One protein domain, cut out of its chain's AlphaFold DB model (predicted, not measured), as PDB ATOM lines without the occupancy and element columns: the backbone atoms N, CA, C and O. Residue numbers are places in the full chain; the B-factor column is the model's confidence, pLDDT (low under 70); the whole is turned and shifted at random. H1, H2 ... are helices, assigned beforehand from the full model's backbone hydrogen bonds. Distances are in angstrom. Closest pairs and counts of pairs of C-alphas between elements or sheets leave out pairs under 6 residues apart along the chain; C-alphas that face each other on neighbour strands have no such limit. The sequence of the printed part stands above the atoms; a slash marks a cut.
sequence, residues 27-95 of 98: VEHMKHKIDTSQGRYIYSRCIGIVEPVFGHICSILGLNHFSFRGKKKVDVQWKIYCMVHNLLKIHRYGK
ATOM      1  N   VAL A  27     223.236 267.333 219.068       88.69
ATOM      2  CA  VAL A  27     221.793 267.292 219.346       88.69
ATOM      3  C   VAL A  27     221.468 266.402 220.551       88.69
ATOM      4  O   VAL A  27     220.682 266.809 221.399       88.69
ATOM      5  N   GLU A  28     222.087 265.226 220.671       89.19
ATOM      6  CA  GLU A  28     221.863 264.308 221.801       89.19
ATOM      7  C   GLU A  28     222.396 264.881 223.117       89.19
ATOM      8  O   GLU A  28     221.736 264.783 224.154       89.19
ATOM      9  N   HIS A  29     223.537 265.575 223.063       90.31
ATOM     10  CA  HIS A  29     224.060 266.319 224.209       90.31
ATOM     11  C   HIS A  29     223.115 267.446 224.645       90.31
ATOM     12  O   HIS A  29     222.871 267.632 225.838       90.31
ATOM     13  N   MET A  30     222.557 268.195 223.689       92.06
ATOM     14  CA  MET A  30     221.603 269.262 223.992       92.06
ATOM     15  C   MET A  30     220.293 268.726 224.571       92.06
ATOM     16  O   MET A  30     219.783 269.325 225.515       92.06
ATOM     17  N   LYS A  31     219.785 267.590 224.074       91.50
ATOM     18  CA  LYS A  31     218.615 266.910 224.655       91.50
ATOM     19  C   LYS A  31     218.860 266.550 226.116       91.50
ATOM     20  O   LYS A  31     218.135 267.031 226.977       91.50
ATOM     21  N   HIS A  32     219.954 265.842 226.405       93.06
ATOM     22  CA  HIS A  32     220.322 265.486 227.781       93.06
ATOM     23  C   HIS A  32     220.416 266.709 228.695       93.06
ATOM     24  O   HIS A  32     219.938 266.680 229.827       93.06
ATOM     25  N   LYS A  33     220.999 267.810 228.203       92.62
ATOM     26  CA  LYS A  33     221.091 269.063 228.960       92.62
ATOM     27  C   LYS A  33     219.709 269.646 229.276       92.62
ATOM     28  O   LYS A  33     219.479 270.077 230.407       92.62
ATOM     29  N   ILE A  34     218.807 269.669 228.294       93.38
ATOM     30  CA  ILE A  34     217.449 270.211 228.436       93.38
ATOM     31  C   ILE A  34     216.588 269.307 229.324       93.38
ATOM     32  O   ILE A  34     215.820 269.832 230.117       93.38
ATOM     33  N   ASP A  35     216.754 267.985 229.267       95.25
ATOM     34  CA  ASP A  35     215.933 267.010 229.999       95.25
ATOM     35  C   ASP A  35     216.207 266.947 231.513       95.25
ATOM     36  O   ASP A  35     215.475 266.296 232.268       95.25
ATOM     37  N   THR A  36     217.214 267.662 232.009       96.56
ATOM     38  CA  THR A  36     217.370 267.880 233.454       96.56
ATOM     39  C   THR A  36     216.237 268.767 233.997       96.56
ATOM     40  O   THR A  36     215.657 269.570 233.270       96.56
ATOM     41  N   SER A  37     215.890 268.656 235.284       95.81
ATOM     42  CA  SER A  37     214.850 269.507 235.901       95.81
ATOM     43  C   SER A  37     215.188 271.000 235.788       95.81
ATOM     44  O   SER A  37     214.357 271.807 235.366       95.81
ATOM     45  N   GLN A  38     216.440 271.351 236.082       95.38
ATOM     46  CA  GLN A  38     216.979 272.698 235.914       95.38
ATOM     47  C   GLN A  38     216.994 273.129 234.439       95.38
ATOM     48  O   GLN A  38     216.623 274.260 234.126       95.38
ATOM     49  N   GLY A  39     217.394 272.235 233.530       94.56
ATOM     50  CA  GLY A  39     217.413 272.478 232.088       94.56
ATOM     51  C   GLY A  39     216.029 272.802 231.537       94.56
ATOM     52  O   GLY A  39     215.876 273.821 230.867       94.56
ATOM     53  N   ARG A  40     215.013 272.010 231.898       94.12
ATOM     54  CA  ARG A  40     213.613 272.248 231.521       94.12
ATOM     55  C   ARG A  40     213.110 273.586 232.037       94.12
ATOM     56  O   ARG A  40     212.524 274.345 231.270       94.12
ATOM     57  N   TYR A  41     213.379 273.903 233.304       93.56
ATOM     58  CA  TYR A  41     212.994 275.188 233.886       93.56
ATOM     59  C   TYR A  41     213.605 276.362 233.109       93.56
ATOM     60  O   TYR A  41     212.885 277.261 232.677       93.56
ATOM     61  N   ILE A  42     214.915 276.334 232.850       92.12
ATOM     62  CA  ILE A  42     215.599 277.399 232.105       92.12
ATOM     63  C   ILE A  42     215.084 277.479 230.663       92.12
ATOM     64  O   ILE A  42     214.763 278.568 230.191       92.12
ATOM     65  N   TYR A  43     214.986 276.342 229.973       92.50
ATOM     66  CA  TYR A  43     214.597 276.282 228.566       92.50
ATOM     67  C   TYR A  43     213.138 276.697 228.345       92.50
ATOM     68  O   TYR A  43     212.836 277.348 227.350       92.50
ATOM     69  N   SER A  44     212.240 276.427 229.300       91.88
ATOM     70  CA  SER A  44     210.834 276.854 229.220       91.88
ATOM     71  C   SER A  44     210.672 278.374 229.072       91.88
ATOM     72  O   SER A  44     209.747 278.842 228.409       91.88
ATOM     73  N   ARG A  45     211.621 279.164 229.597       93.44
ATOM     74  CA  ARG A  45     211.614 280.631 229.480       93.44
ATOM     75  C   ARG A  45     211.765 281.108 228.037       93.44
ATOM     76  O   ARG A  45     211.318 282.212 227.729       93.44
ATOM     77  N   CYS A  46     212.346 280.294 227.151       88.94
ATOM     78  CA  CYS A  46     212.496 280.610 225.729       88.94
ATOM     79  C   CYS A  46     211.150 280.906 225.056       88.94
ATOM     80  O   CYS A  46     211.094 281.784 224.199       88.94
ATOM     81  N   ILE A  47     210.064 280.274 225.509       89.75
ATOM     82  CA  ILE A  47     208.712 280.523 224.995       89.75
ATOM     83  C   ILE A  47     208.307 281.993 225.181       89.75
ATOM     84  O   ILE A  47     207.707 282.590 224.296       89.75
ATOM     85  N   GLY A  48     208.655 282.600 226.318       90.19
ATOM     86  CA  GLY A  48     208.289 283.988 226.615       90.19
ATOM     87  C   GLY A  48     209.278 285.028 226.092       90.19
ATOM     88  O   GLY A  48     208.898 286.176 225.884       90.19
ATOM     89  N   ILE A  49     210.546 284.653 225.899       90.94
ATOM     90  CA  ILE A  49     211.613 285.615 225.572       90.94
ATOM     91  C   ILE A  49     212.107 285.488 224.125       90.94
ATOM     92  O   ILE A  49     212.348 286.498 223.476       90.94
ATOM     93  N   VAL A  50     212.261 284.263 223.617       92.31
ATOM     94  CA  VAL A  50     212.898 283.968 222.327       92.31
ATOM     95  C   VAL A  50     211.853 283.835 221.219       92.31
ATOM     96  O   VAL A  50     211.997 284.467 220.172       92.31
ATOM     97  N   GLU A  51     210.781 283.075 221.450       93.94
ATOM     98  CA  GLU A  51     209.732 282.850 220.441       93.94
ATOM     99  C   GLU A  51     209.095 284.149 219.918       93.94
ATOM    100  O   GLU A  51     208.943 284.277 218.703       93.94
ATOM    101  N   PRO A  52     208.808 285.181 220.741       94.06
ATOM    102  CA  PRO A  52     208.265 286.437 220.220       94.06
ATOM    103  C   PRO A  52     209.234 287.177 219.289       94.06
ATOM    104  O   PRO A  52     208.801 287.874 218.368       94.06
ATOM    105  N   VAL A  53     210.548 287.030 219.503       94.12
ATOM    106  CA  VAL A  53     211.571 287.639 218.641       94.12
ATOM    107  C   VAL A  53     211.551 286.982 217.268       94.12
ATOM    108  O   VAL A  53     211.460 287.687 216.260       94.12
ATOM    109  N   PHE A  54     211.559 285.647 217.226       94.38
ATOM    110  CA  PHE A  54     211.439 284.893 215.979       94.38
ATOM    111  C   PHE A  54     210.090 285.122 215.299       94.38
ATOM    112  O   PHE A  54     210.058 285.372 214.100       94.38
ATOM    113  N   GLY A  55     208.991 285.144 216.052       95.06
ATOM    114  CA  GLY A  55     207.662 285.455 215.532       95.06
ATOM    115  C   GLY A  55     207.619 286.817 214.840       95.06
ATOM    116  O   GLY A  55     207.145 286.915 213.708       95.06
ATOM    117  N   HIS A  56     208.188 287.857 215.461       95.75
ATOM    118  CA  HIS A  56     208.273 289.184 214.851       95.75
ATOM    119  C   HIS A  56     209.158 289.179 213.592       95.75
ATOM    120  O   HIS A  56     208.749 289.693 212.554       95.75
ATOM    121  N   ILE A  57     210.347 288.570 213.645       96.75
ATOM    122  CA  ILE A  57     211.280 288.547 212.507       96.75
ATOM    123  C   ILE A  57     210.715 287.751 211.317       96.75
ATOM    124  O   ILE A  57     210.773 288.225 210.183       96.75
ATOM    125  N   CYS A  58     210.142 286.572 211.553       95.56
ATOM    126  CA  CYS A  58     209.641 285.709 210.486       95.56
ATOM    127  C   CYS A  58     208.289 286.191 209.944       95.56
ATOM    128  O   CYS A  58     208.119 286.298 208.732       95.56
ATOM    129  N   SER A  59     207.342 286.533 210.827       94.38
ATOM    130  CA  SER A  59     205.954 286.812 210.420       94.38
ATOM    131  C   SER A  59     205.699 288.278 210.079       94.38
ATOM    132  O   SER A  59     204.879 288.557 209.213       94.38
ATOM    133  N   ILE A  60     206.375 289.220 210.747       94.25
ATOM    134  CA  ILE A  60     206.144 290.662 210.541       94.25
ATOM    135  C   ILE A  60     207.225 291.280 209.657       94.25
ATOM    136  O   ILE A  60     206.904 292.042 208.752       94.25
ATOM    137  N   LEU A  61     208.502 290.952 209.890       94.94
ATOM    138  CA  LEU A  61     209.599 291.438 209.041       94.94
ATOM    139  C   LEU A  61     209.808 290.578 207.784       94.94
ATOM    140  O   LEU A  61     210.454 291.034 206.846       94.94
ATOM    141  N   GLY A  62     209.259 289.359 207.746       94.94
ATOM    142  CA  GLY A  62     209.230 288.512 206.550       94.94
ATOM    143  C   GLY A  62     210.483 287.664 206.296       94.94
ATOM    144  O   GLY A  62     210.626 287.117 205.201       94.94
ATOM    145  N   LEU A  63     211.394 287.509 207.267       95.56
ATOM    146  CA  LEU A  63     212.590 286.668 207.099       95.56
ATOM    147  C   LEU A  63     212.292 285.188 207.375       95.56
ATOM    148  O   LEU A  63     212.703 284.642 208.394       95.56
ATOM    149  N   ASN A  64     211.603 284.521 206.449       92.94
ATOM    150  CA  ASN A  64     211.331 283.079 206.555       92.94
ATOM    151  C   ASN A  64     212.516 282.212 206.095       92.94
ATOM    152  O   ASN A  64     212.708 281.092 206.566       92.94
ATOM    153  N   HIS A  65     213.342 282.738 205.186       93.94
ATOM    154  CA  HIS A  65     214.537 282.072 204.681       93.94
ATOM    155  C   HIS A  65     215.675 283.074 204.498       93.94
ATOM    156  O   HIS A  65     215.454 284.223 204.113       93.94
ATOM    157  N   PHE A  66     216.911 282.625 204.722       95.69
ATOM    158  CA  PHE A  66     218.080 283.435 204.398       95.69
ATOM    159  C   PHE A  66     218.247 283.548 202.885       95.69
ATOM    160  O   PHE A  66     218.319 282.548 202.171       95.69
ATOM    161  N   SER A  67     218.339 284.785 202.411       94.00
ATOM    162  CA  SER A  67     218.446 285.109 200.986       94.00
ATOM    163  C   SER A  67     219.854 284.852 200.455       94.00
ATOM    164  O   SER A  67     220.046 284.584 199.272       94.00
ATOM    165  N   PHE A  68     220.858 284.921 201.333       96.31
ATOM    166  CA  PHE A  68     222.256 284.731 200.972       96.31
ATOM    167  C   PHE A  68     222.775 283.341 201.348       96.31
ATOM    168  O   PHE A  68     222.279 282.677 202.257       96.31
ATOM    169  N   ARG A  69     223.846 282.921 200.668       95.44
ATOM    170  CA  ARG A  69     224.638 281.738 201.021       95.44
ATOM    171  C   ARG A  69     225.989 282.156 201.600       95.44
ATOM    172  O   ARG A  69     226.555 283.181 201.219       95.44
ATOM    173  N   GLY A  70     226.504 281.332 202.510       96.81
ATOM    174  CA  GLY A  70     227.768 281.560 203.206       96.81
ATOM    175  C   GLY A  70     227.599 282.303 204.533       96.81
ATOM    176  O   GLY A  70     226.873 283.293 204.632       96.81
ATOM    177  N   LYS A  71     228.320 281.826 205.557       97.06
ATOM    178  CA  LYS A  71     228.194 282.273 206.954       97.06
ATOM    179  C   LYS A  71     228.270 283.792 207.110       97.06
ATOM    180  O   LYS A  71     227.425 284.368 207.779       97.06
ATOM    181  N   LYS A  72     229.240 284.445 206.459       98.00
ATOM    182  CA  LYS A  72     229.451 285.898 206.578       98.00
ATOM    183  C   LYS A  72     228.247 286.712 206.092       98.00
ATOM    184  O   LYS A  72     227.841 287.652 206.760       98.00
ATOM    185  N   LYS A  73     227.665 286.354 204.944       97.69
ATOM    186  CA  LYS A  73     226.525 287.090 204.370       97.69
ATOM    187  C   LYS A  73     225.241 286.850 205.169       97.69
ATOM    188  O   LYS A  73     224.501 287.792 205.426       97.69
ATOM    189  N   VAL A  74     225.020 285.606 205.595       97.75
ATOM    190  CA  VAL A  74     223.888 285.229 206.457       97.75
ATOM    191  C   VAL A  74     223.961 285.941 207.810       97.75
ATOM    192  O   VAL A  74     222.953 286.462 208.271       97.75
ATOM    193  N   ASP A  75     225.147 286.027 208.414       97.56
ATOM    194  CA  ASP A  75     225.359 286.735 209.682       97.56
ATOM    195  C   ASP A  75     225.036 288.233 209.569       97.56
ATOM    196  O   ASP A  75     224.336 288.782 210.419       97.56
ATOM    197  N   VAL A  76     225.471 288.885 208.484       97.88
ATOM    198  CA  VAL A  76     225.115 290.285 208.208       97.88
ATOM    199  C   VAL A  76     223.600 290.445 208.051       97.88
ATOM    200  O   VAL A  76     223.018 291.315 208.695       97.88
ATOM    201  N   GLN A  77     222.951 289.591 207.250       97.31
ATOM    202  CA  GLN A  77     221.494 289.610 207.079       97.31
ATOM    203  C   GLN A  77     220.783 289.465 208.429       97.31
ATOM    204  O   GLN A  77     219.935 290.285 208.768       97.31
ATOM    205  N   TRP A  78     221.164 288.465 209.224       97.06
ATOM    206  CA  TRP A  78     220.579 288.217 210.539       97.06
ATOM    207  C   TRP A  78     220.701 289.432 211.466       97.06
ATOM    208  O   TRP A  78     219.712 289.873 212.047       97.06
ATOM    209  N   LYS A  79     221.891 290.040 211.547       97.00
ATOM    210  CA  LYS A  79     222.134 291.225 212.384       97.00
ATOM    211  C   LYS A  79     221.291 292.427 211.972       97.00
ATOM    212  O   LYS A  79     220.792 293.128 212.850       97.00
ATOM    213  N   ILE A  80     221.099 292.650 210.670       97.25
ATOM    214  CA  ILE A  80     220.234 293.728 210.171       97.25
ATOM    215  C   ILE A  80     218.786 293.502 210.625       97.25
ATOM    216  O   ILE A  80     218.170 294.416 211.165       97.25
ATOM    217  N   TYR A  81     218.257 292.284 210.492       97.44
ATOM    218  CA  TYR A  81     216.897 291.975 210.950       97.44
ATOM    219  C   TYR A  81     216.738 292.122 212.467       97.44
ATOM    220  O   TYR A  81     215.751 292.701 212.925       97.44
ATOM    221  N   CYS A  82     217.725 291.685 213.255       96.56
ATOM    222  CA  CYS A  82     217.742 291.920 214.700       96.56
ATOM    223  C   CYS A  82     217.766 293.418 215.043       96.56
ATOM    224  O   CYS A  82     217.077 293.853 215.964       96.56
ATOM    225  N   MET A  83     218.527 294.225 214.298       97.81
ATOM    226  CA  MET A  83     218.572 295.675 214.490       97.81
ATOM    227  C   MET A  83     217.208 296.310 214.218       97.81
ATOM    228  O   MET A  83     216.710 297.058 215.056       97.81
ATOM    229  N   VAL A  84     216.566 295.959 213.101       97.19
ATOM    230  CA  VAL A  84     215.219 296.445 212.763       97.19
ATOM    231  C   VAL A  84     214.200 296.026 213.827       97.19
ATOM    232  O   VAL A  84     213.424 296.863 214.288       97.19
ATOM    233  N   HIS A  85     214.239 294.769 214.285       96.06
ATOM    234  CA  HIS A  85     213.404 294.289 215.391       96.06
ATOM    235  C   HIS A  85     213.551 295.182 216.637       96.06
ATOM    236  O   HIS A  85     212.548 295.642 217.190       96.06
ATOM    237  N   ASN A  86     214.789 295.464 217.054       95.44
ATOM    238  CA  ASN A  86     215.082 296.272 218.239       95.44
ATOM    239  C   ASN A  86     214.659 297.739 218.069       95.44
ATOM    240  O   ASN A  86     214.053 298.312 218.974       95.44
ATOM    241  N   LEU A  87     214.920 298.341 216.906       96.12
ATOM    242  CA  LEU A  87     214.517 299.719 216.610       96.12
ATOM    243  C   LEU A  87     212.995 299.883 216.665       96.12
ATOM    244  O   LEU A  87     212.501 300.833 217.268       96.12
ATOM    245  N   LEU A  88     212.240 298.929 216.116       95.00
ATOM    246  CA  LEU A  88     210.777 298.944 216.190       95.00
ATOM    247  C   LEU A  88     210.264 298.802 217.627       95.00
ATOM    248  O   LEU A  88     209.258 299.418 217.983       95.00
ATOM    249  N   LYS A  89     210.951 298.027 218.475       93.19
ATOM    250  CA  LYS A  89     210.628 297.933 219.905       93.19
ATOM    251  C   LYS A  89     210.842 299.270 220.613       93.19
ATOM    252  O   LYS A  89     209.946 299.702 221.333       93.19
ATOM    253  N   ILE A  90     211.970 299.937 220.375       94.50
ATOM    254  CA  ILE A  90     212.251 301.262 220.949       94.50
ATOM    255  C   ILE A  90     211.238 302.289 220.439       94.50
ATOM    256  O   ILE A  90     210.678 303.036 221.228       94.50
ATOM    257  N   HIS A  91     210.932 302.297 219.145       93.25
ATOM    258  CA  HIS A  91     209.963 303.235 218.585       93.25
ATOM    259  C   HIS A  91     208.565 303.091 219.217       93.25
ATOM    260  O   HIS A  91     207.913 304.091 219.509       93.25
ATOM    261  N   ARG A  92     208.110 301.855 219.463       91.12
ATOM    262  CA  ARG A  92     206.778 301.583 220.032       91.12
ATOM    263  C   ARG A  92     206.702 301.770 221.546       91.12
ATOM    264  O   ARG A  92     205.681 302.233 222.041       91.12
ATOM    265  N   TYR A  93     207.745 301.373 222.272       91.62
ATOM    266  CA  TYR A  93     207.708 301.241 223.735       91.62
ATOM    267  C   TYR A  93     208.735 302.114 224.464       91.62
ATOM    268  O   TYR A  93     208.729 302.168 225.685       91.62
ATOM    269  N   GLY A  94     209.630 302.786 223.741       88.69
ATOM    270  CA  GLY A  94     210.734 303.572 224.297       88.69
ATOM    271  C   GLY A  94     210.358 304.989 224.724       88.69
ATOM    272  O   GLY A  94     211.254 305.768 225.041       88.69
ATOM    273  N   LYS A  95     209.068 305.351 224.737       83.94
ATOM    274  CA  LYS A  95     208.641 306.585 225.401       83.94
ATOM    275  C   LYS A  95     208.876 306.418 226.898       83.94
ATOM    276  O   LYS A  95     208.239 305.585 227.537       83.94
TER     277      LYS A  95
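AT A GLANCE: This is residues 27 to 95 of the 98 residues of the protein "Tnp_DDE_dom domain-containing protein" of gamma proteobacterium symbiont of Ctena orbiculata (UniProt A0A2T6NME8). Picture an open C-shaped frame: H2, H3 and H4 follow one another end to end as a stepped column, H1 turns off at one end of it as a short arm, and the long helix H5 crosses the other end at H4. The space between H1 and H5 is empty, residues 61 to 70 fold back from H4 to the start of H5, and residues 87 to 95 at the far end of H5 stick out. The printed part has 69 residues with five named helices, in the order H1, H2, H3, H4, H5, and no named strand, and its class is all helix. The whole is loose, with a radius of gyration of the C-alphas of 15.4 A, and flat, spanning 38 by 38 by 18 A.

IN THESE COORDINATES: Find C-alpha 27 at (221.793, 267.292, 219.346); from there H1 runs through residues 27 to 34, 10.5 A from first to last C-alpha. Next comes H2, residues 37 to 44, 10.7 A long, and then the short H3, residues 46 to 49, 5.1 A. Look for C-alpha 51 at (209.732, 282.850, 220.441), where H4 begins; it takes residues 51 to 60 and is 13.1 A long. H5, residues 71 to 93, is the longest helix at 32.6 A and ends with C-alpha 93 at (207.708, 301.241, 223.735).

HOW THE PARTS SIT: Start at Ile 34, where H1 and H2 only just touch, and only at the corner by their link, with 3 pairs of C-alphas within 8 A. Their closest C-alphas are those of Ile 34 and Arg 40, 5.3 A apart, and their lines are about perpendicular at 77 degrees. Going on, H2 and H3 meet only through their link, and so do H3 and H4. At Ile 57 you reach the touch of H4 and H5: the closest C-alphas are those of Ile 57 and Tyr 81, 6.8 A apart, and the lines are about perpendicular at 84 degrees. H5 touches H4 with residues 81 to 85 alone. H1 and H5 are apart, as are H2 and H5. In the backbones of H1, H2, H4 and H5 each O i to N i+4 pair is within hydrogen-bond range; H3, with 4 residues, is too short for such a pair, and its one O i to N i+3 pair is within range.

THE WHOLE: The two C-alphas farthest apart are those of Glu 28 and Lys 95, 44.4 A. The printed part, residues 27 to 95, has no cut. The links from H1 to H2, H2 to H3 and H3 to H4 are tight, the 10-residue link from H4 to H5 is short, and no link is long. Residues 45 to 52, of which 46 to 49 belong to H3, stand free. The mean pLDDT of the printed part is 94.2, and no printed residue is under 70.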